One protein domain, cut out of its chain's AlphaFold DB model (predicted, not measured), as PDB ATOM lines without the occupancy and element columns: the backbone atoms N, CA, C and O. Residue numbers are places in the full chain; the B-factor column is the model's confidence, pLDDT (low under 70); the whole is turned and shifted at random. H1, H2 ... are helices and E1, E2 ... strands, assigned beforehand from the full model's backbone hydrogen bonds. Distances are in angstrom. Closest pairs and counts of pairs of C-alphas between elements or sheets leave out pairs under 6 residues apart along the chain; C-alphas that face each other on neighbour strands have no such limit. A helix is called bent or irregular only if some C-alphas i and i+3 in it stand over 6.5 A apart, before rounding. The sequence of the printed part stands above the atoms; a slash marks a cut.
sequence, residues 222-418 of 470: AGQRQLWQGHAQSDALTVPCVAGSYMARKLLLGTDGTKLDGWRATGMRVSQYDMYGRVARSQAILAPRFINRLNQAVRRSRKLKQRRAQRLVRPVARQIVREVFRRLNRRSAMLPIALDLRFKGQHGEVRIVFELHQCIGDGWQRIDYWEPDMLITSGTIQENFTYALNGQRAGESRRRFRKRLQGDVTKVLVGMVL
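Overview. This is residues 222 to 418 of the 470 residues of an uncharacterized protein of Chloroflexi bacterium (UniProt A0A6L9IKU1). What does this domain look like? It is a partial sandwich of two small, strongly twisted sheets, E2 E3 E6 and E1 E4 E5, which are only partly face to face. Helices H2, H3 and H4 cover one face of the sheet E2 E3 E6, and the short helix H1 packs on the sheet E1 E4 E5. What is it made of? The 197 printed residues hold four named helices and six named strands, in the order H1 E1 E2 H2 H3 E3 E4 E5 E6 H4; both sheets are antiparallel and the class is mixed. The whole is compact, with a radius of gyration of the C-alphas of 17.2 A and spans of 46 by 40 by 33 A.

Arrangement. How is the first sheet built? E2, residues 264 to 274, E3, residues 337 to 346, and E6, residues 380 to 389, run in that order, antiparallel; within hydrogen-bond range are N 266 and O 342, 2.8 A, and N 341 and O 385, 2.8 A. What is on it? H2, residues 288 to 298, H3, residues 306 to 327, and H4, residues 398 to 417, are on the same face, and H3 and H4 make two layers with it, helices on one face of a sheet. H2 and H3 form a helical hairpin and touch, with residues 309 to 319 of H3 alone, the closest C-alphas being Phe 290 and Val 316, 5.7 A. H3 and H4 touch at a steep tilt of 46 degrees, opposite ways, the closest C-alphas being Ala 317 and Thr 410, 5.4 A. What faces that sheet? E1, residues 246 to 254, E4, residues 350 to 360, and E5, residues 363 to 370, make the other antiparallel sheet of the sandwich, two sheets face to face, with N 249 and O 355 at 2.9 A and N 356 and O 368 at 3.0 A. H1, residues 222 to 229, is on this sheet, its closest C-alphas to E1 being Trp 228 and Ala 248, 6.4 A. Are the helix backbones whole? Every O i to N i+4 pair is within hydrogen-bond range in H1, H2 and H4, and 16 of 18 are in H3, which has a kink of 44 degrees near residue 313 and is only just irregular, with C-alphas 312 and 315 6.9 A apart.

Along the chain. Where do the elements begin and end? H1 begins at C-alpha 222 (121.978, 155.625, 180.537), and H4 ends at C-alpha 417 (144.374, 166.458, 164.898). Which are long? From first to last C-alpha E4 measures 31.2 A, H3 30.7 A, E3 30.1 A, E2 29.6 A, E6 29.4 A and H4 28.4 A.

Size, cuts and confidence. How far does it reach? The two C-alphas farthest apart, those of Thr 377 and Gly 395, are 51.0 A apart. Is it unbroken and confident? The printed part has no cut, the links H1 to E1 and E2 to H2 are long, and no printed residue is under 70 in pLDDT.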
ATOM      1  N   ALA A 222     121.760 154.182 180.572       94.38
ATOM      2  CA  ALA A 222     121.978 155.625 180.537       94.38
ATOM      3  C   ALA A 222     122.764 156.117 181.767       94.38
ATOM      4  O   ALA A 222     123.744 156.844 181.609       94.38
ATOM      5  N   GLY A 223     122.421 155.634 182.968       94.50
ATOM      6  CA  GLY A 223     123.165 155.934 184.194       94.50
ATOM      7  C   GLY A 223     124.597 155.396 184.167       94.50
ATOM      8  O   GLY A 223     125.535 156.124 184.487       94.50
ATOM      9  N   GLN A 224     124.814 154.170 183.679       94.94
ATOM     10  CA  GLN A 224     126.168 153.627 183.498       94.94
ATOM     11  C   GLN A 224     126.997 154.469 182.518       94.94
ATOM     12  O   GLN A 224     128.156 154.792 182.790       94.94
ATOM     13  N   ARG A 225     126.404 154.883 181.393       95.81
ATOM     14  CA  ARG A 225     127.044 155.790 180.428       95.81
ATOM     15  C   ARG A 225     127.378 157.138 181.058       95.81
ATOM     16  O   ARG A 225     128.476 157.644 180.833       95.81
ATOM     17  N   GLN A 226     126.480 157.708 181.861       94.50
ATOM     18  CA  GLN A 226     126.715 158.956 182.593       94.50
ATOM     19  C   GLN A 226     127.929 158.844 183.527       94.50
ATOM     20  O   GLN A 226     128.787 159.728 183.520       94.50
ATOM     21  N   LEU A 227     128.071 157.729 184.253       93.94
ATOM     22  CA  LEU A 227     129.244 157.468 185.096       93.94
ATOM     23  C   LEU A 227     130.543 157.427 184.269       93.94
ATOM     24  O   LEU A 227     131.544 158.040 184.646       93.94
ATOM     25  N   TRP A 228     130.529 156.788 183.093       96.06
ATOM     26  CA  TRP A 228     131.698 156.724 182.205       96.06
ATOM     27  C   TRP A 228     132.082 158.064 181.561       96.06
ATOM     28  O   TRP A 228     133.266 158.282 181.276       96.06
ATOM     29  N   GLN A 229     131.137 158.988 181.355       95.50
ATOM     30  CA  GLN A 229     131.414 160.295 180.736       95.50
ATOM     31  C   GLN A 229     132.462 161.104 181.516       95.50
ATOM     32  O   GLN A 229     133.313 161.758 180.907       95.50
ATOM     33  N   GLY A 230     132.457 161.022 182.853       93.69
ATOM     34  CA  GLY A 230     133.451 161.683 183.707       93.69
ATOM     35  C   GLY A 230     134.875 161.135 183.538       93.69
ATOM     36  O   GLY A 230     135.855 161.856 183.742       93.69
ATOM     37  N   HIS A 231     135.013 159.882 183.099       95.81
ATOM     38  CA  HIS A 231     136.306 159.225 182.888       95.81
ATOM     39  C   HIS A 231     136.895 159.471 181.491       95.81
ATOM     40  O   HIS A 231     138.107 159.359 181.301       95.81
ATOM     41  N   ALA A 232     136.076 159.875 180.519       96.81
ATOM     42  CA  ALA A 232     136.523 160.207 179.172       96.81
ATOM     43  C   ALA A 232     137.187 161.597 179.115       96.81
ATOM     44  O   ALA A 232     136.580 162.620 178.791       96.81
ATOM     45  N   GLN A 233     138.481 161.642 179.432       96.38
ATOM     46  CA  GLN A 233     139.242 162.892 179.519       96.38
ATOM     47  C   GLN A 233     139.737 163.410 178.160       96.38
ATOM     48  O   GLN A 233     139.893 164.616 177.981       96.38
ATOM     49  N   SER A 234     139.974 162.535 177.181       97.19
ATOM     50  CA  SER A 234     140.483 162.907 175.852       97.19
ATOM     51  C   SER A 234     140.025 161.920 174.777       97.19
ATOM     52  O   SER A 234     139.273 160.990 175.063       97.19
ATOM     53  N   ASP A 235     140.487 162.118 173.546       97.00
ATOM     54  CA  ASP A 235     140.259 161.225 172.407       97.00
ATOM     55  C   ASP A 235     141.300 160.094 172.289       97.00
ATOM     56  O   ASP A 235     141.173 159.210 171.435       97.00
ATOM     57  N   ALA A 236     142.347 160.127 173.114       95.44
ATOM     58  CA  ALA A 236     143.445 159.177 173.065       95.44
ATOM     59  C   ALA A 236     143.124 157.911 173.866       95.44
ATOM     60  O   ALA A 236     142.581 157.982 174.964       95.44
ATOM     61  N   LEU A 237     143.547 156.764 173.332       94.12
ATOM     62  CA  LEU A 237     143.627 155.501 174.064       94.12
ATOM     63  C   LEU A 237     145.084 155.266 174.473       94.12
ATOM     64  O   LEU A 237     146.001 155.516 173.683       94.12
ATOM     65  N   THR A 238     145.319 154.830 175.708       89.69
ATOM     66  CA  THR A 238     146.671 154.578 176.222       89.69
ATOM     67  C   THR A 238     147.250 153.301 175.620       89.69
ATOM     68  O   THR A 238     146.554 152.312 175.447       89.69
ATOM     69  N   VAL A 239     148.536 153.308 175.270       87.69
ATOM     70  CA  VAL A 239     149.236 152.121 174.750       87.69
ATOM     71  C   VAL A 239     150.545 151.960 175.534       87.69
ATOM     72  O   VAL A 239     151.255 152.962 175.690       87.69
ATOM     73  N   PRO A 240     150.896 150.750 176.010       92.19
ATOM     74  CA  PRO A 240     150.139 149.496 175.888       92.19
ATOM     75  C   PRO A 240     148.853 149.506 176.726       92.19
ATOM     76  O   PRO A 240     148.763 150.247 177.707       92.19
ATOM     77  N   CYS A 241     147.864 148.715 176.316       93.12
ATOM     78  CA  CYS A 241     146.694 148.448 177.145       93.12
ATOM     79  C   CYS A 241     146.965 147.248 178.063       93.12
ATOM     80  O   CYS A 241     147.870 146.460 177.802       93.12
ATOM     81  N   VAL A 242     146.232 147.144 179.172       94.00
ATOM     82  CA  VAL A 242     146.340 146.013 180.107       94.00
ATOM     83  C   VAL A 242     145.131 145.113 179.892       94.00
ATOM     84  O   VAL A 242     144.011 145.613 179.982       94.00
ATOM     85  N   ALA A 243     145.320 143.824 179.602       94.25
ATOM     86  CA  ALA A 243     144.210 142.906 179.328       94.25
ATOM     87  C   ALA A 243     143.139 142.961 180.436       94.25
ATOM     88  O   ALA A 243     143.456 142.943 181.625       94.25
ATOM     89  N   GLY A 244     141.873 143.088 180.035       93.75
ATOM     90  CA  GLY A 244     140.735 143.249 180.945       93.75
ATOM     91  C   GLY A 244     140.513 144.674 181.467       93.75
ATOM     92  O   GLY A 244     139.491 144.924 182.102       93.75
ATOM     93  N   SER A 245     141.412 145.626 181.189       96.56
ATOM     94  CA  SER A 245     141.182 147.037 181.521       96.56
ATOM     95  C   SER A 245     140.152 147.690 180.598       96.56
ATOM     96  O   SER A 245     139.992 147.297 179.440       96.56
ATOM     97  N   TYR A 246     139.487 148.723 181.115       97.12
ATOM     98  CA  TYR A 246     138.529 149.542 180.379       97.12
ATOM     99  C   TYR A 246     139.032 150.976 180.248       97.12
ATOM    100  O   TYR A 246     139.673 151.510 181.157       97.12
ATOM    101  N   MET A 247     138.712 151.618 179.129       97.25
ATOM    102  CA  MET A 247     139.014 153.025 178.911       97.25
ATOM    103  C   MET A 247     137.891 153.702 178.134       97.25
ATOM    104  O   MET A 247     137.566 153.317 177.012       97.25
ATOM    105  N   ALA A 248     137.323 154.749 178.727       97.62
ATOM    106  CA  ALA A 248     136.414 155.645 178.033       97.62
ATOM    107  C   ALA A 248     137.217 156.739 177.318       97.62
ATOM    108  O   ALA A 248     138.146 157.324 177.884       97.62
ATOM    109  N   ARG A 249     136.844 157.048 176.078       97.00
ATOM    110  CA  ARG A 249     137.347 158.211 175.342       97.00
ATOM    111  C   ARG A 249     136.191 159.052 174.837       97.00
ATOM    112  O   ARG A 249     135.095 158.541 174.629       97.00
ATOM    113  N   LYS A 250     136.460 160.329 174.591       97.19
ATOM    114  CA  LYS A 250     135.507 161.240 173.959       97.19
ATOM    115  C   LYS A 250     136.057 161.795 172.659       97.19
ATOM    116  O   LYS A 250     137.225 162.162 172.556       97.19
ATOM    117  N   LEU A 251     135.196 161.852 171.660       97.38
ATOM    118  CA  LEU A 251     135.473 162.283 170.307       97.38
ATOM    119  C   LEU A 251     134.663 163.546 170.031       97.38
ATOM    120  O   LEU A 251     133.460 163.599 170.266       97.38
ATOM    121  N   LEU A 252     135.344 164.562 169.515       97.69
ATOM    122  CA  LEU A 252     134.720 165.791 169.039       97.69
ATOM    123  C   LEU A 252     134.590 165.672 167.532       97.69
ATOM    124  O   LEU A 252     135.608 165.634 166.837       97.69
ATOM    125  N   LEU A 253     133.362 165.557 167.042       97.69
ATOM    126  CA  LEU A 253     133.055 165.319 165.635       97.69
ATOM    127  C   LEU A 253     132.193 166.459 165.077       97.69
ATOM    128  O   LEU A 253     131.512 167.144 165.841       97.69
ATOM    129  N   GLY A 254     132.229 166.660 163.763       97.06
ATOM    130  CA  GLY A 254     131.203 167.419 163.047       97.06
ATOM    131  C   GLY A 254     129.935 166.584 162.844       97.06
ATOM    132  O   GLY A 254     129.902 165.388 163.149       97.06
ATOM    133  N   THR A 255     128.886 167.192 162.289       96.25
ATOM    134  CA  THR A 255     127.669 166.467 161.867       96.25
ATOM    135  C   THR A 255     127.953 165.376 160.835       96.25
ATOM    136  O   THR A 255     127.279 164.349 160.830       96.25
ATOM    137  N   ASP A 256     128.994 165.558 160.022       95.06
ATOM    138  CA  ASP A 256     129.480 164.608 159.018       95.06
ATOM    139  C   ASP A 256     130.310 163.443 159.602       95.06
ATOM    140  O   ASP A 256     130.806 162.598 158.858       95.06
ATOM    141  N   GLY A 257     130.501 163.400 160.927       94.44
ATOM    142  CA  GLY A 257     131.343 162.414 161.606       94.44
ATOM    143  C   GLY A 257     132.848 162.672 161.473       94.44
ATOM    144  O   GLY A 257     133.653 161.914 162.023       94.44
ATOM    145  N   THR A 258     133.270 163.741 160.787       95.00
ATOM    146  CA  THR A 258     134.684 164.092 160.659       95.00
ATOM    147  C   THR A 258     135.213 164.628 161.985       95.00
ATOM    148  O   THR A 258     134.652 165.527 162.614       95.00
ATOM    149  N   LYS A 259     136.363 164.100 162.409       96.19
ATOM    150  CA  LYS A 259     137.021 164.516 163.647       96.19
ATOM    151  C   LYS A 259     137.410 165.998 163.626       96.19
ATOM    152  O   LYS A 259     138.144 166.454 162.744       96.19
ATOM    153  N   LEU A 260     136.979 166.697 164.674       97.25
ATOM    154  CA  LEU A 260     137.158 168.122 164.942       97.25
ATOM    155  C   LEU A 260     136.594 169.061 163.864       97.25
ATOM    156  O   LEU A 260     136.950 170.241 163.861       97.25
ATOM    157  N   ASP A 261     135.729 168.583 162.967       97.12
ATOM    158  CA  ASP A 261     135.046 169.485 162.040       97.12
ATOM    159  C   ASP A 261     134.027 170.357 162.790       97.12
ATOM    160  O   ASP A 261     133.427 169.915 163.766       97.12
ATOM    161  N   GLY A 262     133.937 171.641 162.434       97.00
ATOM    162  CA  GLY A 262     133.171 172.649 163.191       97.00
ATOM    163  C   GLY A 262     133.752 173.038 164.567       97.00
ATOM    164  O   GLY A 262     133.355 174.049 165.155       97.00
ATOM    165  N   TRP A 263     134.747 172.310 165.085       98.12
ATOM    166  CA  TRP A 263     135.387 172.606 166.367       98.12
ATOM    167  C   TRP A 263     136.579 173.557 166.224       98.12
ATOM    168  O   TRP A 263     137.437 173.429 165.348       98.12
ATOM    169  N   ARG A 264     136.708 174.494 167.169       97.88
ATOM    170  CA  ARG A 264     137.896 175.346 167.325       97.88
ATOM    171  C   ARG A 264     138.450 175.264 168.736       97.88
ATOM    172  O   ARG A 264     137.702 175.363 169.703       97.88
ATOM    173  N   ALA A 265     139.766 175.166 168.860       97.75
ATOM    174  CA  ALA A 265     140.440 175.355 170.131       97.75
ATOM    175  C   ALA A 265     140.326 176.827 170.566       97.75
ATOM    176  O   ALA A 265     140.582 177.737 169.772       97.75
ATOM    177  N   THR A 266     139.948 177.065 171.818       97.00
ATOM    178  CA  THR A 266     139.779 178.406 172.408       97.00
ATOM    179  C   THR A 266     140.827 178.709 173.469       97.00
ATOM    180  O   THR A 266     141.182 179.867 173.670       97.00
ATOM    181  N   GLY A 267     141.376 177.679 174.106       96.81
ATOM    182  CA  GLY A 267     142.382 177.831 175.142       96.81
ATOM    183  C   GLY A 267     143.221 176.579 175.294       96.81
ATOM    184  O   GLY A 267     142.802 175.478 174.941       96.81
ATOM    185  N   MET A 268     144.423 176.756 175.830       97.62
ATOM    186  CA  MET A 268     145.297 175.649 176.181       97.62
ATOM    187  C   MET A 268     146.058 175.979 177.453       97.62
ATOM    188  O   MET A 268     146.629 177.065 177.586       97.62
ATOM    189  N   ARG A 269     146.077 175.016 178.368       97.19
ATOM    190  CA  ARG A 269     146.741 175.116 179.658       97.19
ATOM    191  C   ARG A 269     147.624 173.901 179.863       97.19
ATOM    192  O   ARG A 269     147.231 172.787 179.544       97.19
ATOM    193  N   VAL A 270     148.802 174.113 180.431       97.56
ATOM    194  CA  VAL A 270     149.654 173.029 180.911       97.56
ATOM    195  C   VAL A 270     149.958 173.239 182.377       97.56
ATOM    196  O   VAL A 270     150.302 174.344 182.777       97.56
ATOM    197  N   SER A 271     149.825 172.196 183.182       97.25
ATOM    198  CA  SER A 271     150.096 172.241 184.618       97.25
ATOM    199  C   SER A 271     150.677 170.915 185.074       97.25
ATOM    200  O   SER A 271     150.297 169.869 184.555       97.25
ATOM    201  N   GLN A 272     151.556 170.937 186.066       97.50
ATOM    202  CA  GLN A 272     151.907 169.726 186.795       97.50
ATOM    203  C   GLN A 272     150.744 169.304 187.690       97.50
ATOM    204  O   GLN A 272     149.969 170.157 188.139       97.50
ATOM    205  N   TYR A 273     150.633 168.007 187.944       95.12
ATOM    206  CA  TYR A 273     149.724 167.482 188.953       95.12
ATOM    207  C   TYR A 273     150.470 166.593 189.949       95.12
ATOM    208  O   TYR A 273     151.440 165.925 189.591       95.12
ATOM    209  N   ASP A 274     150.042 166.647 191.202       93.94
ATOM    210  CA  ASP A 274     150.492 165.799 192.299       93.94
ATOM    211  C   ASP A 274     149.303 165.002 192.869       93.94
ATOM    212  O   ASP A 274     148.239 164.938 192.248       93.94
ATOM    213  N   MET A 275     149.490 164.370 194.031       91.50
ATOM    214  CA  MET A 275     148.446 163.577 194.693       91.50
ATOM    215  C   MET A 275     147.209 164.395 195.103       91.50
ATOM    216  O   MET A 275     146.138 163.821 195.254       91.50
ATOM    217  N   TYR A 276     147.340 165.716 195.254       92.25
ATOM    218  CA  TYR A 276     146.254 166.624 195.635       92.25
ATOM    219  C   TYR A 276     145.602 167.301 194.423       92.25
ATOM    220  O   TYR A 276     144.640 168.056 194.561       92.25
ATOM    221  N   GLY A 277     146.114 167.044 193.217       92.88
ATOM    222  CA  GLY A 277     145.587 167.583 191.973       92.88
ATOM    223  C   GLY A 277     146.541 168.570 191.311       92.88
ATOM    224  O   GLY A 277     147.745 168.346 191.216       92.88
ATOM    225  N   ARG A 278     146.001 169.640 190.722       92.75
ATOM    226  CA  ARG A 278     146.775 170.544 189.855       92.75
ATOM    227  C   ARG A 278     147.563 171.560 190.667       92.75
ATOM    228  O   ARG A 278     147.006 172.330 191.441       92.75
ATOM    229  N   VAL A 279     148.855 171.663 190.379       94.56
ATOM    230  CA  VAL A 279     149.756 172.596 191.058       94.56
ATOM    231  C   VAL A 279     149.669 173.974 190.393       94.56
ATOM    232  O   VAL A 279     150.306 174.211 189.362       94.56
ATOM    233  N   ALA A 280     148.925 174.907 190.997       92.62
ATOM    234  CA  ALA A 280     148.638 176.237 190.436       92.62
ATOM    235  C   ALA A 280     149.896 177.016 189.997       92.62
ATOM    236  O   ALA A 280     149.958 177.525 188.880       92.62
ATOM    237  N   ARG A 281     150.968 177.021 190.804       92.94
ATOM    238  CA  ARG A 281     152.245 177.695 190.461       92.94
ATOM    239  C   ARG A 281     152.894 177.189 189.163       92.94
ATOM    240  O   ARG A 281     153.618 177.925 188.497       92.94
ATOM    241  N   SER A 282     152.628 175.939 188.786       95.06
ATOM    242  CA  SER A 282     153.176 175.324 187.572       95.06
ATOM    243  C   SER A 282     152.330 175.584 186.321       95.06
ATOM    244  O   SER A 282     152.743 175.233 185.215       95.06
ATOM    245  N   GLN A 283     151.154 176.199 186.485       95.69
ATOM    246  CA  GLN A 283     150.211 176.457 185.409       95.69
ATOM    247  C   GLN A 283     150.791 177.434 184.390       95.69
ATOM    248  O   GLN A 283     151.125 178.565 184.714       95.69
ATOM    249  N   ALA A 284     150.842 177.026 183.132       95.75
ATOM    250  CA  ALA A 284     151.160 177.866 181.995       95.75
ATOM    251  C   ALA A 284     149.969 177.890 181.036       95.75
ATOM    252  O   ALA A 284     149.534 176.847 180.552       95.75
ATOM    253  N   ILE A 285     149.461 179.083 180.741       96.56
ATOM    254  CA  ILE A 285     148.393 179.286 179.761       96.56
ATOM    255  C   ILE A 285     149.036 179.775 178.463       96.56
ATOM    256  O   ILE A 285     149.897 180.657 178.474       96.56
ATOM    257  N   LEU A 286     148.673 179.163 177.339       95.81
ATOM    258  CA  LEU A 286     149.271 179.497 176.051       95.81
ATOM    259  C   LEU A 286     148.645 180.743 175.428       95.81
ATOM    260  O   LEU A 286     147.430 180.916 175.422       95.81
ATOM    261  N   ALA A 287     149.494 181.568 174.813       94.44
ATOM    262  CA  ALA A 287     149.058 182.769 174.112       94.44
ATOM    263  C   ALA A 287     148.186 182.450 172.871       94.44
ATOM    264  O   ALA A 287     148.475 181.473 172.160       94.44
ATOM    265  N   PRO A 288     147.215 183.319 172.517       94.81
ATOM    266  CA  PRO A 288     146.260 183.096 171.422       94.81
ATOM    267  C   PRO A 288     146.893 182.763 170.067       94.81
ATOM    268  O   PRO A 288     146.389 181.917 169.333       94.81
ATOM    269  N   ARG A 289     148.058 183.344 169.743       95.69
ATOM    270  CA  ARG A 289     148.775 183.053 168.485       95.69
ATOM    271  C   ARG A 289     149.076 181.562 168.284       95.69
ATOM    272  O   ARG A 289     149.080 181.075 167.155       95.69
ATOM    273  N   PHE A 290     149.331 180.824 169.367       96.94
ATOM    274  CA  PHE A 290     149.607 179.388 169.297       96.94
ATOM    275  C   PHE A 290     148.321 178.566 169.199       96.94
ATOM    276  O   PHE A 290     148.319 177.554 168.501       96.94
ATOM    277  N   ILE A 291     147.232 179.041 169.808       97.12
ATOM    278  CA  ILE A 291     145.887 178.478 169.644       97.12
ATOM    279  C   ILE A 291     145.425 178.628 168.190       97.12
ATOM    280  O   ILE A 291     145.022 177.653 167.568       97.12
ATOM    281  N   ASN A 292     145.605 179.808 167.591       97.31
ATOM    282  CA  ASN A 292     145.295 180.055 166.180       97.31
ATOM    283  C   ASN A 292     146.091 179.136 165.247       97.31
ATOM    284  O   ASN A 292     145.548 178.598 164.283       97.31
ATOM    285  N   ARG A 293     147.369 178.894 165.554       97.56
ATOM    286  CA  ARG A 293     148.199 177.955 164.789       97.56
ATOM    287  C   ARG A 293     147.728 176.509 164.927       97.56
ATOM    288  O   ARG A 293     147.751 175.774 163.944       97.56
ATOM    289  N   LEU A 294     147.293 176.099 166.118       98.12
ATOM    290  CA  LEU A 294     146.676 174.790 166.310       98.12
ATOM    291  C   LEU A 294     145.367 174.680 165.518       98.12
ATOM    292  O   LEU A 294     145.170 173.697 164.813       98.12
ATOM    293  N   ASN A 295     144.530 175.718 165.542       98.31
ATOM    294  CA  ASN A 295     143.286 175.776 164.772       98.31
ATOM    295  C   ASN A 295     143.514 175.644 163.264       98.31
ATOM    296  O   ASN A 295     142.711 175.022 162.579       98.31
ATOM    297  N   GLN A 296     144.627 176.156 162.729       97.56
ATOM    298  CA  GLN A 296     144.995 175.911 161.329       97.56
ATOM    299  C   GLN A 296     145.251 174.426 161.034       97.56
ATOM    300  O   GLN A 296     144.965 173.972 159.927       97.56
ATOM    301  N   ALA A 297     145.801 173.672 161.991       97.25
ATOM    302  CA  ALA A 297     145.970 172.229 161.855       97.25
ATOM    303  C   ALA A 297     144.620 171.505 161.971       97.25
ATOM    304  O   ALA A 297     144.332 170.658 161.132       97.25
ATOM    305  N   VAL A 298     143.783 171.899 162.938       97.06
ATOM    306  CA  VAL A 298     142.431 171.351 163.148       97.06
ATOM    307  C   VAL A 298     141.560 171.511 161.901       97.06
ATOM    308  O   VAL A 298     141.102 170.517 161.363       97.06
ATOM    309  N   ARG A 299     141.449 172.721 161.335       96.38
ATOM    310  CA  ARG A 299     140.661 172.977 160.106       96.38
ATOM    311  C   ARG A 299     141.124 172.177 158.886       96.38
ATOM    312  O   ARG A 299     140.413 172.078 157.894       96.38
ATOM    313  N   ARG A 300     142.363 171.682 158.901       95.69
ATOM    314  CA  ARG A 300     142.953 170.912 157.800       95.69
ATOM    315  C   ARG A 300     142.983 169.409 158.095       95.69
ATOM    316  O   ARG A 300     143.442 168.672 157.223       95.69
ATOM    317  N   SER A 301     142.515 168.964 159.267       93.75
ATOM    318  CA  SER A 301     142.620 167.587 159.787       93.75
ATOM    319  C   SER A 301     142.320 166.533 158.723       93.75
ATOM    320  O   SER A 301     143.171 165.691 158.439       93.75
ATOM    321  N   ARG A 302     141.179 166.667 158.037       93.25
ATOM    322  CA  ARG A 302     140.675 165.740 157.011       93.25
ATOM    323  C   ARG A 302     141.659 165.453 155.873       93.25
ATOM    324  O   ARG A 302     141.665 164.360 155.320       93.25
ATOM    325  N   LYS A 303     142.494 166.428 155.501       94.62
ATOM    326  CA  LYS A 303     143.434 166.325 154.365       94.62
ATOM    327  C   LYS A 303     144.888 166.156 154.815       94.62
ATOM    328  O   LYS A 303     145.800 166.102 153.982       94.62
ATOM    329  N   LEU A 304     145.153 166.136 156.122       95.69
ATOM    330  CA  LEU A 304     146.512 166.091 156.643       95.69
ATOM    331  C   LEU A 304     147.041 164.659 156.709       95.69
ATOM    332  O   LEU A 304     146.498 163.788 157.371       95.69
ATOM    333  N   LYS A 305     148.206 164.447 156.091       96.44
ATOM    334  CA  LYS A 305     149.043 163.268 156.346       96.44
ATOM    335  C   LYS A 305     149.869 163.478 157.618       96.44
ATOM    336  O   LYS A 305     150.259 164.611 157.921       96.44
ATOM    337  N   GLN A 306     150.255 162.391 158.286       96.12
ATOM    338  CA  GLN A 306     150.986 162.414 159.562       96.12
ATOM    339  C   GLN A 306     152.207 163.348 159.579       96.12
ATOM    340  O   GLN A 306     152.332 164.200 160.459       96.12
ATOM    341  N   ARG A 307     153.078 163.275 158.560       97.25
ATOM    342  CA  ARG A 307     154.264 164.150 158.452       97.25
ATOM    343  C   ARG A 307     153.903 165.638 158.373       97.25
ATOM    344  O   ARG A 307     154.620 166.471 158.927       97.25
ATOM    345  N   ARG A 308     152.816 165.995 157.677       97.50
ATOM    346  CA  ARG A 308     152.357 167.391 157.551       97.50
ATOM    347  C   ARG A 308     151.720 167.870 158.854       97.50
ATOM    348  O   ARG A 308     152.075 168.954 159.311       97.50
ATOM    349  N   ALA A 309     150.876 167.048 159.481       97.50
ATOM    350  CA  ALA A 309     150.309 167.337 160.799       97.50
ATOM    351  C   ALA A 309     151.418 167.605 161.831       97.50
ATOM    352  O   ALA A 309     151.416 168.645 162.486       97.50
ATOM    353  N   GLN A 310     152.444 166.747 161.876       98.12
ATOM    354  CA  GLN A 310     153.592 166.911 162.767       98.12
ATOM    355  C   GLN A 310     154.306 168.253 162.566       98.12
ATOM    356  O   GLN A 310     154.629 168.930 163.541       98.12
ATOM    357  N   ARG A 311     154.541 168.678 161.316       98.06
ATOM    358  CA  ARG A 311     155.169 169.980 161.023       98.06
ATOM    359  C   ARG A 311     154.321 171.157 161.505       98.06
ATOM    360  O   ARG A 311     154.893 172.127 161.999       98.06
ATOM    361  N   LEU A 312     152.995 171.072 161.386       97.62
ATOM    362  CA  LEU A 312     152.079 172.139 161.797       97.62
ATOM    363  C   LEU A 312     151.986 172.283 163.320       97.62
ATOM    364  O   LEU A 312     152.011 173.408 163.818       97.62
ATOM    365  N   VAL A 313     151.941 171.171 164.063       98.25
ATOM    366  CA  VAL A 313     151.777 171.209 165.528       98.25
ATOM    367  C   VAL A 313     153.100 171.338 166.294       98.25
ATOM    368  O   VAL A 313     153.117 171.827 167.423       98.25
ATOM    369  N   ARG A 314     154.244 170.978 165.693       98.31
ATOM    370  CA  ARG A 314     155.568 171.036 166.351       98.31
ATOM    371  C   ARG A 314     155.946 172.420 166.913       98.31
ATOM    372  O   ARG A 314     156.547 172.453 167.991       98.31
ATOM    373  N   PRO A 315     155.644 173.559 166.257       98.31
ATOM    374  CA  PRO A 315     155.875 174.881 166.839       98.31
ATOM    375  C   PRO A 315     155.043 175.135 168.101       98.31
ATOM    376  O   PRO A 315     155.564 175.714 169.052       98.31
ATOM    377  N   VAL A 316     153.790 174.662 168.131       98.31
ATOM    378  CA  VAL A 316     152.909 174.750 169.307       98.31
ATOM    379  C   VAL A 316     153.492 173.902 170.439       98.31
ATOM    380  O   VAL A 316     153.748 174.427 171.519       98.31
ATOM    381  N   ALA A 317     153.860 172.647 170.159       98.38
ATOM    382  CA  ALA A 317     154.516 171.759 171.123       98.38
ATOM    383  C   ALA A 317     155.810 172.351 171.708       98.38
ATOM    384  O   ALA A 317     156.050 172.295 172.913       98.38
ATOM    385  N   ARG A 318     156.651 172.967 170.866       98.50
ATOM    386  CA  ARG A 318     157.880 173.635 171.319       98.50
ATOM    387  C   ARG A 318     157.575 174.788 172.277       98.50
ATOM    388  O   ARG A 318     158.319 174.964 173.242       98.50
ATOM    389  N   GLN A 319     156.528 175.569 172.009       98.19
ATOM    390  CA  GLN A 319     156.131 176.647 172.907       98.19
ATOM    391  C   GLN A 319     155.602 176.101 174.231       98.19
ATOM    392  O   GLN A 319     156.053 176.571 175.268       98.19
ATOM    393  N   ILE A 320     154.723 175.095 174.200       97.94
ATOM    394  CA  ILE A 320     154.210 174.433 175.407       97.94
ATOM    395  C   ILE A 320     155.371 174.036 176.321       97.94
ATOM    396  O   ILE A 320     155.444 174.455 177.473       97.94
ATOM    397  N   VAL A 321     156.342 173.301 175.776       98.25
ATOM    398  CA  VAL A 321     157.505 172.842 176.541       98.25
ATOM    399  C   VAL A 321     158.364 174.001 177.034       98.25
ATOM    400  O   VAL A 321     158.922 173.929 178.126       98.25
ATOM    401  N   ARG A 322     158.490 175.085 176.263       98.25
ATOM    402  CA  ARG A 322     159.190 176.290 176.723       98.25
ATOM    403  C   ARG A 322     158.502 176.887 177.953       98.25
ATOM    404  O   ARG A 322     159.216 177.211 178.895       98.25
ATOM    405  N   GLU A 323     157.176 177.007 177.954       96.69
ATOM    406  CA  GLU A 323     156.443 177.561 179.101       96.69
ATOM    407  C   GLU A 323     156.496 176.642 180.323       96.69
ATOM    408  O   GLU A 323     156.767 177.118 181.423       96.69
ATOM    409  N   VAL A 324     156.361 175.325 180.131       96.50
ATOM    410  CA  VAL A 324     156.551 174.347 181.214       96.50
ATOM    411  C   VAL A 324     157.922 174.535 181.852       96.50
ATOM    412  O   VAL A 324     158.023 174.721 183.056       96.50
ATOM    413  N   PHE A 325     158.994 174.566 181.055       97.44
ATOM    414  CA  PHE A 325     160.359 174.651 181.581       97.44
ATOM    415  C   PHE A 325     160.698 175.984 182.253       97.44
ATOM    416  O   PHE A 325     161.657 176.012 183.026       97.44
ATOM    417  N   ARG A 326     159.942 177.055 181.977       96.88
ATOM    418  CA  ARG A 326     160.045 178.331 182.700       96.88
ATOM    419  C   ARG A 326     159.487 178.235 184.118       96.88
ATOM    420  O   ARG A 326     160.022 178.888 185.000       96.88
ATOM    421  N   ARG A 327     158.450 177.417 184.331       95.50
ATOM    422  CA  ARG A 327     157.784 177.228 185.635       95.50
ATOM    423  C   ARG A 327     158.217 175.952 186.371       95.50
ATOM    424  O   ARG A 327     157.783 175.699 187.490       95.50
ATOM    425  N   LEU A 328     159.054 175.131 185.737       94.94
ATOM    426  CA  LEU A 328     159.492 173.838 186.251       94.94
ATOM    427  C   LEU A 328     160.661 173.977 187.234       94.94
ATOM    428  O   LEU A 328     161.763 174.382 186.844       94.94
ATOM    429  N   ASN A 329     160.458 173.510 188.464       94.38
ATOM    430  CA  ASN A 329     161.514 173.386 189.466       94.38
ATOM    431  C   ASN A 329     162.180 172.008 189.388       94.38
ATOM    432  O   ASN A 329     161.548 171.024 189.013       94.38
ATOM    433  N   ARG A 330     163.459 171.900 189.783       94.19
ATOM    434  CA  ARG A 330     164.183 170.607 189.765       94.19
ATOM    435  C   ARG A 330     163.479 169.537 190.607       94.19
ATOM    436  O   ARG A 330     163.379 168.402 190.165       94.19
ATOM    437  N   ARG A 331     162.957 169.917 191.780       94.38
ATOM    438  CA  ARG A 331     162.233 169.012 192.689       94.38
ATOM    439  C   ARG A 331     160.888 168.560 192.121       94.38
ATOM    440  O   ARG A 331     160.508 167.416 192.307       94.38
ATOM    441  N   SER A 332     160.190 169.437 191.398       95.31
ATOM    442  CA  SER A 332     158.888 169.109 190.817       95.31
ATOM    443  C   SER A 332     159.000 168.464 189.441       95.31
ATOM    444  O   SER A 332     157.995 168.020 188.910       95.31
ATOM    445  N   ALA A 333     160.187 168.390 188.835       96.38
ATOM    446  CA  ALA A 333     160.334 167.978 187.444       96.38
ATOM    447  C   ALA A 333     159.848 166.551 187.152       96.38
ATOM    448  O   ALA A 333     159.441 166.281 186.024       96.38
ATOM    449  N   MET A 334     159.857 165.674 188.158       97.44
ATOM    450  CA  MET A 334     159.333 164.306 188.083       97.44
ATOM    451  C   MET A 334     157.802 164.233 188.067       97.44
ATOM    452  O   MET A 334     157.256 163.225 187.625       97.44
ATOM    453  N   LEU A 335     157.113 165.289 188.518       97.62
ATOM    454  CA  LEU A 335     155.660 165.291 188.585       97.62
ATOM    455  C   LEU A 335     155.059 165.161 187.182       97.62
ATOM    456  O   LEU A 335     155.545 165.810 186.239       97.62
ATOM    457  N   PRO A 336     153.992 164.366 187.041       97.75
ATOM    458  CA  PRO A 336     153.223 164.301 185.817       97.75
ATOM    459  C   PRO A 336     152.707 165.668 185.356       97.75
ATOM    460  O   PRO A 336     152.548 166.613 186.132       97.75
ATOM    461  N   ILE A 337     152.444 165.773 184.058       98.19
ATOM    462  CA  ILE A 337     152.026 167.007 183.399       98.19
ATOM    463  C   ILE A 337     150.669 166.767 182.743       98.19
ATOM    464  O   ILE A 337     150.520 165.860 181.930       98.19
ATOM    465  N   ALA A 338     149.692 167.606 183.060       97.69
ATOM    466  CA  ALA A 338     148.409 167.662 182.381       97.69
ATOM    467  C   ALA A 338     148.445 168.742 181.294       97.69
ATOM    468  O   ALA A 338     148.862 169.875 181.544       97.69
ATOM    469  N   LEU A 339     148.001 168.386 180.093       98.19
ATOM    470  CA  LEU A 339     147.798 169.283 178.963       98.19
ATOM    471  C   LEU A 339     146.294 169.377 178.695       98.19
ATOM    472  O   LEU A 339     145.697 168.426 178.199       98.19
ATOM    473  N   ASP A 340     145.706 170.528 179.007       97.75
ATOM    474  CA  ASP A 340     144.291 170.812 178.782       97.75
ATOM    475  C   ASP A 340     144.090 171.645 177.525       97.75
ATOM    476  O   ASP A 340     144.807 172.628 177.300       97.75
ATOM    477  N   LEU A 341     143.087 171.294 176.730       98.00
ATOM    478  CA  LEU A 341     142.680 172.029 175.545       98.00
ATOM    479  C   LEU A 341     141.178 172.223 175.557       98.00
ATOM    480  O   LEU A 341     140.422 171.257 175.558       98.00
ATOM    481  N   ARG A 342     140.762 173.481 175.470       97.31
ATOM    482  CA  ARG A 342     139.354 173.839 175.339       97.31
ATOM    483  C   ARG A 342     138.972 173.940 173.891       97.31
ATOM    484  O   ARG A 342     139.687 174.575 173.115       97.31
ATOM    485  N   PHE A 343     137.814 173.398 173.579       97.81
ATOM    486  CA  PHE A 343     137.174 173.456 172.287       97.81
ATOM    487  C   PHE A 343     135.819 174.139 172.400       97.81
ATOM    488  O   PHE A 343     135.146 174.075 173.427       97.81
ATOM    489  N   LYS A 344     135.433 174.813 171.324       97.06
ATOM    490  CA  LYS A 344     134.110 175.398 171.138       97.06
ATOM    491  C   LYS A 344     133.626 175.061 169.734       97.06
ATOM    492  O   LYS A 344     134.401 175.212 168.790       97.06
ATOM    493  N   GLY A 345     132.373 174.653 169.607       97.31
ATOM    494  CA  GLY A 345     131.680 174.450 168.337       97.31
ATOM    495  C   GLY A 345     130.274 175.045 168.382       97.31
ATOM    496  O   GLY A 345     129.759 175.349 169.463       97.31
ATOM    497  N   GLN A 346     129.682 175.276 167.215       97.56
ATOM    498  CA  GLN A 346     128.313 175.773 167.105       97.56
ATOM    499  C   GLN A 346     127.333 174.613 167.315       97.56
ATOM    500  O   GLN A 346     127.532 173.526 166.772       97.56
ATOM    501  N   HIS A 347     126.290 174.817 168.120       95.62
ATOM    502  CA  HIS A 347     125.262 173.792 168.284       95.62
ATOM    503  C   HIS A 347     124.583 173.490 166.940       95.62
ATOM    504  O   HIS A 347     124.358 174.399 166.146       95.62
ATOM    505  N   GLY A 348     124.303 172.214 166.678       95.25
ATOM    506  CA  GLY A 348     123.780 171.744 165.394       95.25
ATOM    507  C   GLY A 348     124.852 171.488 164.329       95.25
ATOM    508  O   GLY A 348     124.579 170.753 163.391       95.25
ATOM    509  N   GLU A 349     126.075 172.012 164.481       97.06
ATOM    510  CA  GLU A 349     127.204 171.735 163.571       97.06
ATOM    511  C   GLU A 349     128.192 170.712 164.142       97.06
ATOM    512  O   GLU A 349     128.943 170.078 163.397       97.06
ATOM    513  N   VAL A 350     128.198 170.545 165.466       97.69
ATOM    514  CA  VAL A 350     129.138 169.672 166.166       97.69
ATOM    515  C   VAL A 350     128.454 168.661 167.073       97.69
ATOM    516  O   VAL A 350     127.354 168.890 167.576       97.69
ATOM    517  N   ARG A 351     129.153 167.550 167.313       97.19
ATOM    518  CA  ARG A 351     128.725 166.415 168.134       97.19
ATOM    519  C   ARG A 351     129.836 166.014 169.105       97.19
ATOM    520  O   ARG A 351     131.023 166.091 168.770       97.19
ATOM    521  N   ILE A 352     129.446 165.588 170.303       97.50
ATOM    522  CA  ILE A 352     130.336 164.942 171.273       97.50
ATOM    523  C   ILE A 352     129.909 163.488 171.363       97.50
ATOM    524  O   ILE A 352     128.761 163.186 171.670       97.50
ATOM    525  N   VAL A 353     130.856 162.602 171.116       97.44
ATOM    526  CA  VAL A 353     130.647 161.162 171.108       97.44
ATOM    527  C   VAL A 353     131.542 160.538 172.159       97.44
ATOM    528  O   VAL A 353     132.717 160.883 172.247       97.44
ATOM    529  N   PHE A 354     131.025 159.577 172.907       98.06
ATOM    530  CA  PHE A 354     131.796 158.771 173.838       98.06
ATOM    531  C   PHE A 354     131.917 157.352 173.314       98.06
ATOM    532  O   PHE A 354     131.005 156.815 172.688       98.06
ATOM    533  N   GLU A 355     133.063 156.747 173.580       97.62
ATOM    534  CA  GLU A 355     133.302 155.344 173.296       97.62
ATOM    535  C   GLU A 355     133.909 154.678 174.518       97.62
ATOM    536  O   GLU A 355     134.859 155.205 175.103       97.62
ATOM    537  N   LEU A 356     133.402 153.496 174.852       97.69
ATOM    538  CA  LEU A 356     133.985 152.631 175.866       97.69
ATOM    539  C   LEU A 356     134.765 151.520 175.171       97.69
ATOM    540  O   LEU A 356     134.250 150.849 174.276       97.69
ATOM    541  N   HIS A 357     136.015 151.343 175.579       97.00
ATOM    542  CA  HIS A 357     136.910 150.320 175.057       97.00
ATOM    543  C   HIS A 357     137.297 149.345 176.163       97.00
ATOM    544  O   HIS A 357     137.522 149.761 177.298       97.00
ATOM    545  N   GLN A 358     137.420 148.069 175.814       96.94
ATOM    546  CA  GLN A 358     138.008 147.020 176.638       96.94
ATOM    547  C   GLN A 358     139.301 146.551 175.974       96.94
ATOM    548  O   GLN A 358     139.358 146.385 174.756       96.94
ATOM    549  N   CYS A 359     140.358 146.359 176.754       95.62
ATOM    550  CA  CYS A 359     141.589 145.773 176.243       95.62
ATOM    551  C   CYS A 359     141.441 144.248 176.176       95.62
ATOM    552  O   CYS A 359     141.322 143.595 177.217       95.62
ATOM    553  N   ILE A 360     141.456 143.692 174.963       94.12
ATOM    554  CA  ILE A 360     141.433 142.248 174.702       94.12
ATOM    555  C   ILE A 360     142.741 141.872 174.004       94.12
ATOM    556  O   ILE A 360     143.067 142.394 172.935       94.12
ATOM    557  N   GLY A 361     143.527 140.999 174.641       90.06
ATOM    558  CA  GLY A 361     144.922 140.775 174.255       90.06
ATOM    559  C   GLY A 361     145.740 142.062 174.411       90.06
ATOM    560  O   GLY A 361     145.729 142.671 175.479       90.06
ATOM    561  N   ASP A 362     146.394 142.493 173.331       89.44
ATOM    562  CA  ASP A 362     147.206 143.722 173.276       89.44
ATOM    563  C   ASP A 362     146.485 144.903 172.587       89.44
ATOM    564  O   ASP A 362     147.102 145.926 172.265       89.44
ATOM    565  N   GLY A 363     145.184 144.764 172.307       91.06
ATOM    566  CA  GLY A 363     144.400 145.718 171.525       91.06
ATOM    567  C   GLY A 363     143.195 146.283 172.271       91.06
ATOM    568  O   GLY A 363     142.530 145.590 173.034       91.06
ATOM    569  N   TRP A 364     142.875 147.550 172.006       93.88
ATOM    570  CA  TRP A 364     141.603 148.135 172.423       93.88
ATOM    571  C   TRP A 364     140.487 147.725 171.468       93.88
ATOM    572  O   TRP A 364     140.572 147.986 170.266       93.88
ATOM    573  N   GLN A 365     139.428 147.147 172.022       94.06
ATOM    574  CA  GLN A 365     138.187 146.845 171.329       94.06
ATOM    575  C   GLN A 365     137.075 147.744 171.861       94.06
ATOM    576  O   GLN A 365     136.833 147.799 173.066       94.06
ATOM    577  N   ARG A 366     136.367 148.431 170.963       95.31
ATOM    578  CA  ARG A 366     135.192 149.226 171.333       95.31
ATOM    579  C   ARG A 366     134.037 148.302 171.720       95.31
ATOM    580  O   ARG A 366     133.639 147.473 170.905       95.31
ATOM    581  N   ILE A 367     133.493 148.491 172.919       96.25
ATOM    582  CA  ILE A 367     132.365 147.719 173.463       96.25
ATOM    583  C   ILE A 367     131.070 148.533 173.562       96.25
ATOM    584  O   ILE A 367     129.994 147.956 173.481       96.25
ATOM    585  N   ASP A 368     131.155 149.862 173.683       97.19
ATOM    586  CA  ASP A 368     129.984 150.750 173.661       97.19
ATOM    587  C   ASP A 368     130.312 152.084 172.972       97.19
ATOM    588  O   ASP A 368     131.478 152.482 172.840       97.19
ATOM    589  N   TYR A 369     129.267 152.765 172.515       96.38
ATOM    590  CA  TYR A 369     129.299 154.059 171.850       96.38
ATOM    591  C   TYR A 369     128.000 154.809 172.159       96.38
ATOM    592  O   TYR A 369     126.912 154.255 171.989       96.38
ATOM    593  N   TRP A 370     128.090 156.074 172.568       97.50
ATOM    594  CA  TRP A 370     126.904 156.899 172.807       97.50
ATOM    595  C   TRP A 370     127.177 158.392 172.642       97.50
ATOM    596  O   TRP A 370     128.317 158.855 172.693       97.50
ATOM    597  N   GLU A 371     126.101 159.155 172.483       96.94
ATOM    598  CA  GLU A 371     126.107 160.614 172.589       96.94
ATOM    599  C   GLU A 371     125.410 161.004 173.894       96.94
ATOM    600  O   GLU A 371     124.439 160.346 174.271       96.94
ATOM    601  N   PRO A 372     125.912 162.004 174.634       95.19
ATOM    602  CA  PRO A 372     125.272 162.425 175.866       95.19
ATOM    603  C   PRO A 372     124.055 163.302 175.558       95.19
ATOM    604  O   PRO A 372     124.057 164.075 174.596       95.19
ATOM    605  N   ASP A 373     123.076 163.293 176.456       91.19
ATOM    606  CA  ASP A 373     122.053 164.334 176.477       91.19
ATOM    607  C   ASP A 373     122.688 165.661 176.920       91.19
ATOM    608  O   ASP A 373     123.367 165.738 177.948       91.19
ATOM    609  N   MET A 374     122.515 166.721 176.134       90.62
ATOM    610  CA  MET A 374     123.146 168.020 176.388       90.62
ATOM    611  C   MET A 374     122.090 169.104 176.581       90.62
ATOM    612  O   MET A 374     121.229 169.292 175.724       90.62
ATOM    613  N   LEU A 375     122.209 169.881 177.659       85.69
ATOM    614  CA  LEU A 375     121.413 171.092 177.862       85.69
ATOM    615  C   LEU A 375     122.203 172.291 177.331       85.69
ATOM    616  O   LEU A 375     123.209 172.703 177.911       85.69
ATOM    617  N   ILE A 376     121.783 172.836 176.188       85.12
ATOM    618  CA  ILE A 376     122.531 173.882 175.480       85.12
ATOM    619  C   ILE A 376     121.762 175.197 175.546       85.12
ATOM    620  O   ILE A 376     120.799 175.407 174.821       85.12
ATOM    621  N   THR A 377     122.230 176.113 176.392       82.69
ATOM    622  CA  THR A 377     121.605 177.433 176.588       82.69
ATOM    623  C   THR A 377     122.209 178.530 175.708       82.69
ATOM    624  O   THR A 377     121.529 179.479 175.342       82.69
ATOM    625  N   SER A 378     123.490 178.416 175.337       85.88
ATOM    626  CA  SER A 378     124.258 179.502 174.693       85.88
ATOM    627  C   SER A 378     124.419 179.375 173.171       85.88
ATOM    628  O   SER A 378     125.272 180.044 172.584       85.88
ATOM    629  N   GLY A 379     123.694 178.448 172.532       92.12
ATOM    630  CA  GLY A 379     123.847 178.117 171.104       92.12
ATOM    631  C   GLY A 379     125.220 177.541 170.724       92.12
ATOM    632  O   GLY A 379     125.496 177.294 169.552       92.12
ATOM    633  N   THR A 380     126.107 177.315 171.696       95.06
ATOM    634  CA  THR A 380     127.460 176.802 171.470       95.06
ATOM    635  C   THR A 380     127.774 175.677 172.438       95.06
ATOM    636  O   THR A 380     127.383 175.717 173.603       95.06
ATOM    637  N   ILE A 381     128.510 174.687 171.950       95.69
ATOM    638  CA  ILE A 381     128.961 173.533 172.721       95.69
ATOM    639  C   ILE A 381     130.428 173.767 173.073       95.69
ATOM    640  O   ILE A 381     131.237 174.116 172.209       95.69
ATOM    641  N   GLN A 382     130.772 173.614 174.349       95.50
ATOM    642  CA  GLN A 382     132.137 173.770 174.841       95.50
ATOM    643  C   GLN A 382     132.615 172.461 175.444       95.50
ATOM    644  O   GLN A 382     131.923 171.891 176.277       95.50
ATOM    645  N   GLU A 383     133.818 172.034 175.080       96.25
ATOM    646  CA  GLU A 383     134.390 170.785 175.573       96.25
ATOM    647  C   GLU A 383     135.861 170.958 175.962       96.25
ATOM    648  O   GLU A 383     136.527 171.883 175.490       96.25
ATOM    649  N   ASN A 384     136.393 170.091 176.823       96.94
ATOM    650  CA  ASN A 384     137.793 170.131 177.228       96.94
ATOM    651  C   ASN A 384     138.456 168.759 177.121       96.94
ATOM    652  O   ASN A 384     138.037 167.798 177.758       96.94
ATOM    653  N   PHE A 385     139.559 168.689 176.385       97.88
ATOM    654  CA  PHE A 385     140.456 167.541 176.406       97.88
ATOM    655  C   PHE A 385     141.530 167.720 177.465       97.88
ATOM    656  O   PHE A 385     142.161 168.772 177.519       97.88
ATOM    657  N   THR A 386     141.794 166.678 178.243       97.44
ATOM    658  CA  THR A 386     142.904 166.610 179.190       97.44
ATOM    659  C   THR A 386     143.769 165.398 178.872       97.44
ATOM    660  O   THR A 386     143.334 164.253 178.977       97.44
ATOM    661  N   TYR A 387     145.021 165.658 178.497       97.88
ATOM    662  CA  TYR A 387     146.031 164.634 178.244       97.88
ATOM    663  C   TYR A 387     147.022 164.556 179.400       97.88
ATOM    664  O   TYR A 387     147.521 165.584 179.863       97.88
ATOM    665  N   ALA A 388     147.366 163.338 179.809       96.56
ATOM    666  CA  ALA A 388     148.420 163.084 180.781       96.56
ATOM    667  C   ALA A 388     149.759 162.810 180.078       96.56
ATOM    668  O   ALA A 388     149.852 162.016 179.144       96.56
ATOM    669  N   LEU A 389     150.813 163.474 180.543       97.25
ATOM    670  CA  LEU A 389     152.182 163.340 180.061       97.25
ATOM    671  C   LEU A 389     153.104 163.017 181.237       97.25
ATOM    672  O   LEU A 389     152.969 163.568 182.329       97.25
ATOM    673  N   ASN A 390     154.099 162.173 180.988       97.44
ATOM    674  CA  ASN A 390     155.072 161.798 182.007       97.44
ATOM    675  C   ASN A 390     156.073 162.929 182.284       97.44
ATOM    676  O   ASN A 390     156.667 163.484 181.346       97.44
ATOM    677  N   GLY A 391     156.318 163.187 183.572       97.69
ATOM    678  CA  GLY A 391     157.396 164.046 184.060       97.69
ATOM    679  C   GLY A 391     158.791 163.481 183.768       97.69
ATOM    680  O   GLY A 391     158.954 162.528 183.001       97.69
ATOM    681  N   GLN A 392     159.822 164.095 184.344       98.19
ATOM    682  CA  GLN A 392     161.218 163.677 184.216       98.19
ATOM    683  C   GLN A 392     161.422 162.279 184.810       98.19
ATOM    684  O   GLN A 392     161.061 162.030 185.957       98.19
ATOM    685  N   ARG A 393     162.037 161.373 184.042       98.06
ATOM    686  CA  ARG A 393     162.359 160.019 184.522       98.06
ATOM    687  C   ARG A 393     163.606 160.029 185.412       98.06
ATOM    688  O   ARG A 393     164.470 160.896 185.259       98.06
ATOM    689  N   ALA A 394     163.740 159.028 186.283       97.12
ATOM    690  CA  ALA A 394     164.967 158.815 187.050       97.12
ATOM    691  C   ALA A 394     166.187 158.710 186.107       97.12
ATOM    692  O   ALA A 394     166.127 158.041 185.076       97.12
ATOM    693  N   GLY A 395     167.264 159.443 186.410       97.12
ATOM    694  CA  GLY A 395     168.480 159.510 185.581       97.12
ATOM    695  C   GLY A 395     168.353 160.288 184.258       97.12
ATOM    696  O   GLY A 395     169.345 160.485 183.553       97.12
ATOM    697  N   GLU A 396     167.165 160.777 183.886       98.25
ATOM    698  CA  GLU A 396     166.992 161.577 182.673       98.25
ATOM    699  C   GLU A 396     167.577 162.979 182.881       98.25
ATOM    700  O   GLU A 396     167.162 163.698 183.780       98.25
ATOM    701  N   SER A 397     168.511 163.431 182.041       97.88
ATOM    702  CA  SER A 397     169.011 164.809 182.140       97.88
ATOM    703  C   SER A 397     167.943 165.830 181.723       97.88
ATOM    704  O   SER A 397     167.126 165.573 180.836       97.88
ATOM    705  N   ARG A 398     167.985 167.051 182.278       96.94
ATOM    706  CA  ARG A 398     167.005 168.119 181.967       96.94
ATOM    707  C   ARG A 398     166.905 168.426 180.463       96.94
ATOM    708  O   ARG A 398     165.820 168.704 179.952       96.94
ATOM    709  N   ARG A 399     168.023 168.348 179.728       98.00
ATOM    710  CA  ARG A 399     168.065 168.528 178.262       98.00
ATOM    711  C   ARG A 399     167.356 167.384 177.529       98.00
ATOM    712  O   ARG A 399     166.622 167.646 176.574       98.00
ATOM    713  N   ARG A 400     167.559 166.137 177.977       98.44
ATOM    714  CA  ARG A 400     166.896 164.948 177.424       98.44
ATOM    715  C   ARG A 400     165.394 164.996 177.692       98.44
ATOM    716  O   ARG A 400     164.634 164.870 176.736       98.44
ATOM    717  N   PHE A 401     165.001 165.348 178.919       98.31
ATOM    718  CA  PHE A 401     163.602 165.546 179.294       98.31
ATOM    719  C   PHE A 401     162.918 166.581 178.402       98.31
ATOM    720  O   PHE A 401     161.878 166.301 177.811       98.31
ATOM    721  N   ARG A 402     163.540 167.749 178.196       98.38
ATOM    722  CA  ARG A 402     162.984 168.791 177.319       98.38
ATOM    723  C   ARG A 402     162.739 168.291 175.894       98.38
ATOM    724  O   ARG A 402     161.698 168.580 175.306       98.38
ATOM    725  N   LYS A 403     163.703 167.556 175.328       98.50
ATOM    726  CA  LYS A 403     163.606 167.003 173.968       98.50
ATOM    727  C   LYS A 403     162.523 165.925 173.882       98.50
ATOM    728  O   LYS A 403     161.748 165.945 172.927       98.50
ATOM    729  N   ARG A 404     162.456 165.023 174.869       98.44
ATOM    730  CA  ARG A 404     161.437 163.971 174.954       98.44
ATOM    731  C   ARG A 404     160.044 164.568 175.103       98.44
ATOM    732  O   ARG A 404     159.207 164.296 174.256       98.44
ATOM    733  N   LEU A 405     159.832 165.450 176.083       98.31
ATOM    734  CA  LEU A 405     158.537 166.089 176.320       98.31
ATOM    735  C   LEU A 405     158.045 166.835 175.075       98.31
ATOM    736  O   LEU A 405     156.869 166.772 174.742       98.31
ATOM    737  N   GLN A 406     158.941 167.489 174.325       98.50
ATOM    738  CA  GLN A 406     158.557 168.108 173.054       98.50
ATOM    739  C   GLN A 406     158.064 167.066 172.040       98.50
ATOM    740  O   GLN A 406     157.101 167.329 171.319       98.50
ATOM    741  N   GLY A 407     158.721 165.909 171.966       98.44
ATOM    742  CA  GLY A 407     158.284 164.774 171.155       98.44
ATOM    743  C   GLY A 407     156.925 164.234 171.597       98.44
ATOM    744  O   GLY A 407     156.051 164.082 170.750       98.44
ATOM    745  N   ASP A 408     156.731 164.028 172.899       98.00
ATOM    746  CA  ASP A 408     155.498 163.498 173.489       98.00
ATOM    747  C   ASP A 408     154.316 164.446 173.233       98.00
ATOM    748  O   ASP A 408     153.312 164.039 172.652       98.00
ATOM    749  N   VAL A 409     154.476 165.744 173.519       98.31
ATOM    750  CA  VAL A 409     153.466 166.775 173.217       98.31
ATOM    751  C   VAL A 409     153.179 166.843 171.715       98.31
ATOM    752  O   VAL A 409     152.033 166.990 171.306       98.31
ATOM    753  N   THR A 410     154.203 166.711 170.863       98.56
ATOM    754  CA  THR A 410     153.992 166.678 169.407       98.56
ATOM    755  C   THR A 410     153.158 165.462 169.007       98.56
ATOM    756  O   THR A 410     152.242 165.614 168.208       98.56
ATOM    757  N   LYS A 411     153.449 164.269 169.543       97.25
ATOM    758  CA  LYS A 411     152.690 163.042 169.253       97.25
ATOM    759  C   LYS A 411     151.233 163.171 169.690       97.25
ATOM    760  O   LYS A 411     150.361 162.866 168.886       97.25
ATOM    761  N   VAL A 412     150.986 163.690 170.894       97.38
ATOM    762  CA  VAL A 412     149.630 163.939 171.409       97.38
ATOM    763  C   VAL A 412     148.868 164.902 170.501       97.38
ATOM    764  O   VAL A 412     147.794 164.564 170.018       97.38
ATOM    765  N   LEU A 413     149.448 166.060 170.165       98.12
ATOM    766  CA  LEU A 413     148.789 167.022 169.273       98.12
ATOM    767  C   LEU A 413     148.572 166.471 167.852       98.12
ATOM    768  O   LEU A 413     147.609 166.853 167.194       98.12
ATOM    769  N   VAL A 414     149.451 165.589 167.359       97.94
ATOM    770  CA  VAL A 414     149.245 164.895 166.076       97.94
ATOM    771  C   VAL A 414     148.086 163.906 166.170       97.94
ATOM    772  O   VAL A 414     147.232 163.927 165.290       97.94
ATOM    773  N   GLY A 415     148.049 163.065 167.208       96.00
ATOM    774  CA  GLY A 415     146.968 162.098 167.430       96.00
ATOM    775  C   GLY A 415     145.612 162.775 167.610       96.00
ATOM    776  O   GLY A 415     144.612 162.290 167.096       96.00
ATOM    777  N   MET A 416     145.604 163.951 168.234       97.38
ATOM    778  CA  MET A 416     144.409 164.771 168.362       97.38
ATOM    779  C   MET A 416     143.904 165.304 167.017       97.38
ATOM    780  O   MET A 416     142.717 165.232 166.728       97.38
ATOM    781  N   VAL A 417     144.788 165.859 166.182       97.31
ATOM    782  CA  VAL A 417     144.374 166.458 164.898       97.31
ATOM    783  C   VAL A 417     144.010 165.400 163.860       97.31
ATOM    784  O   VAL A 417     143.184 165.663 162.992       97.31
ATOM    785  N   LEU A 418     144.633 164.225 163.897       96.31
ATOM    786  CA  LEU A 418     144.357 163.164 162.933       96.31
ATOM    787  C   LEU A 418     143.207 162.271 163.407       96.31
ATOM    788  O   LEU A 418     143.044 162.077 164.615       96.31
TER     789      LEU A 418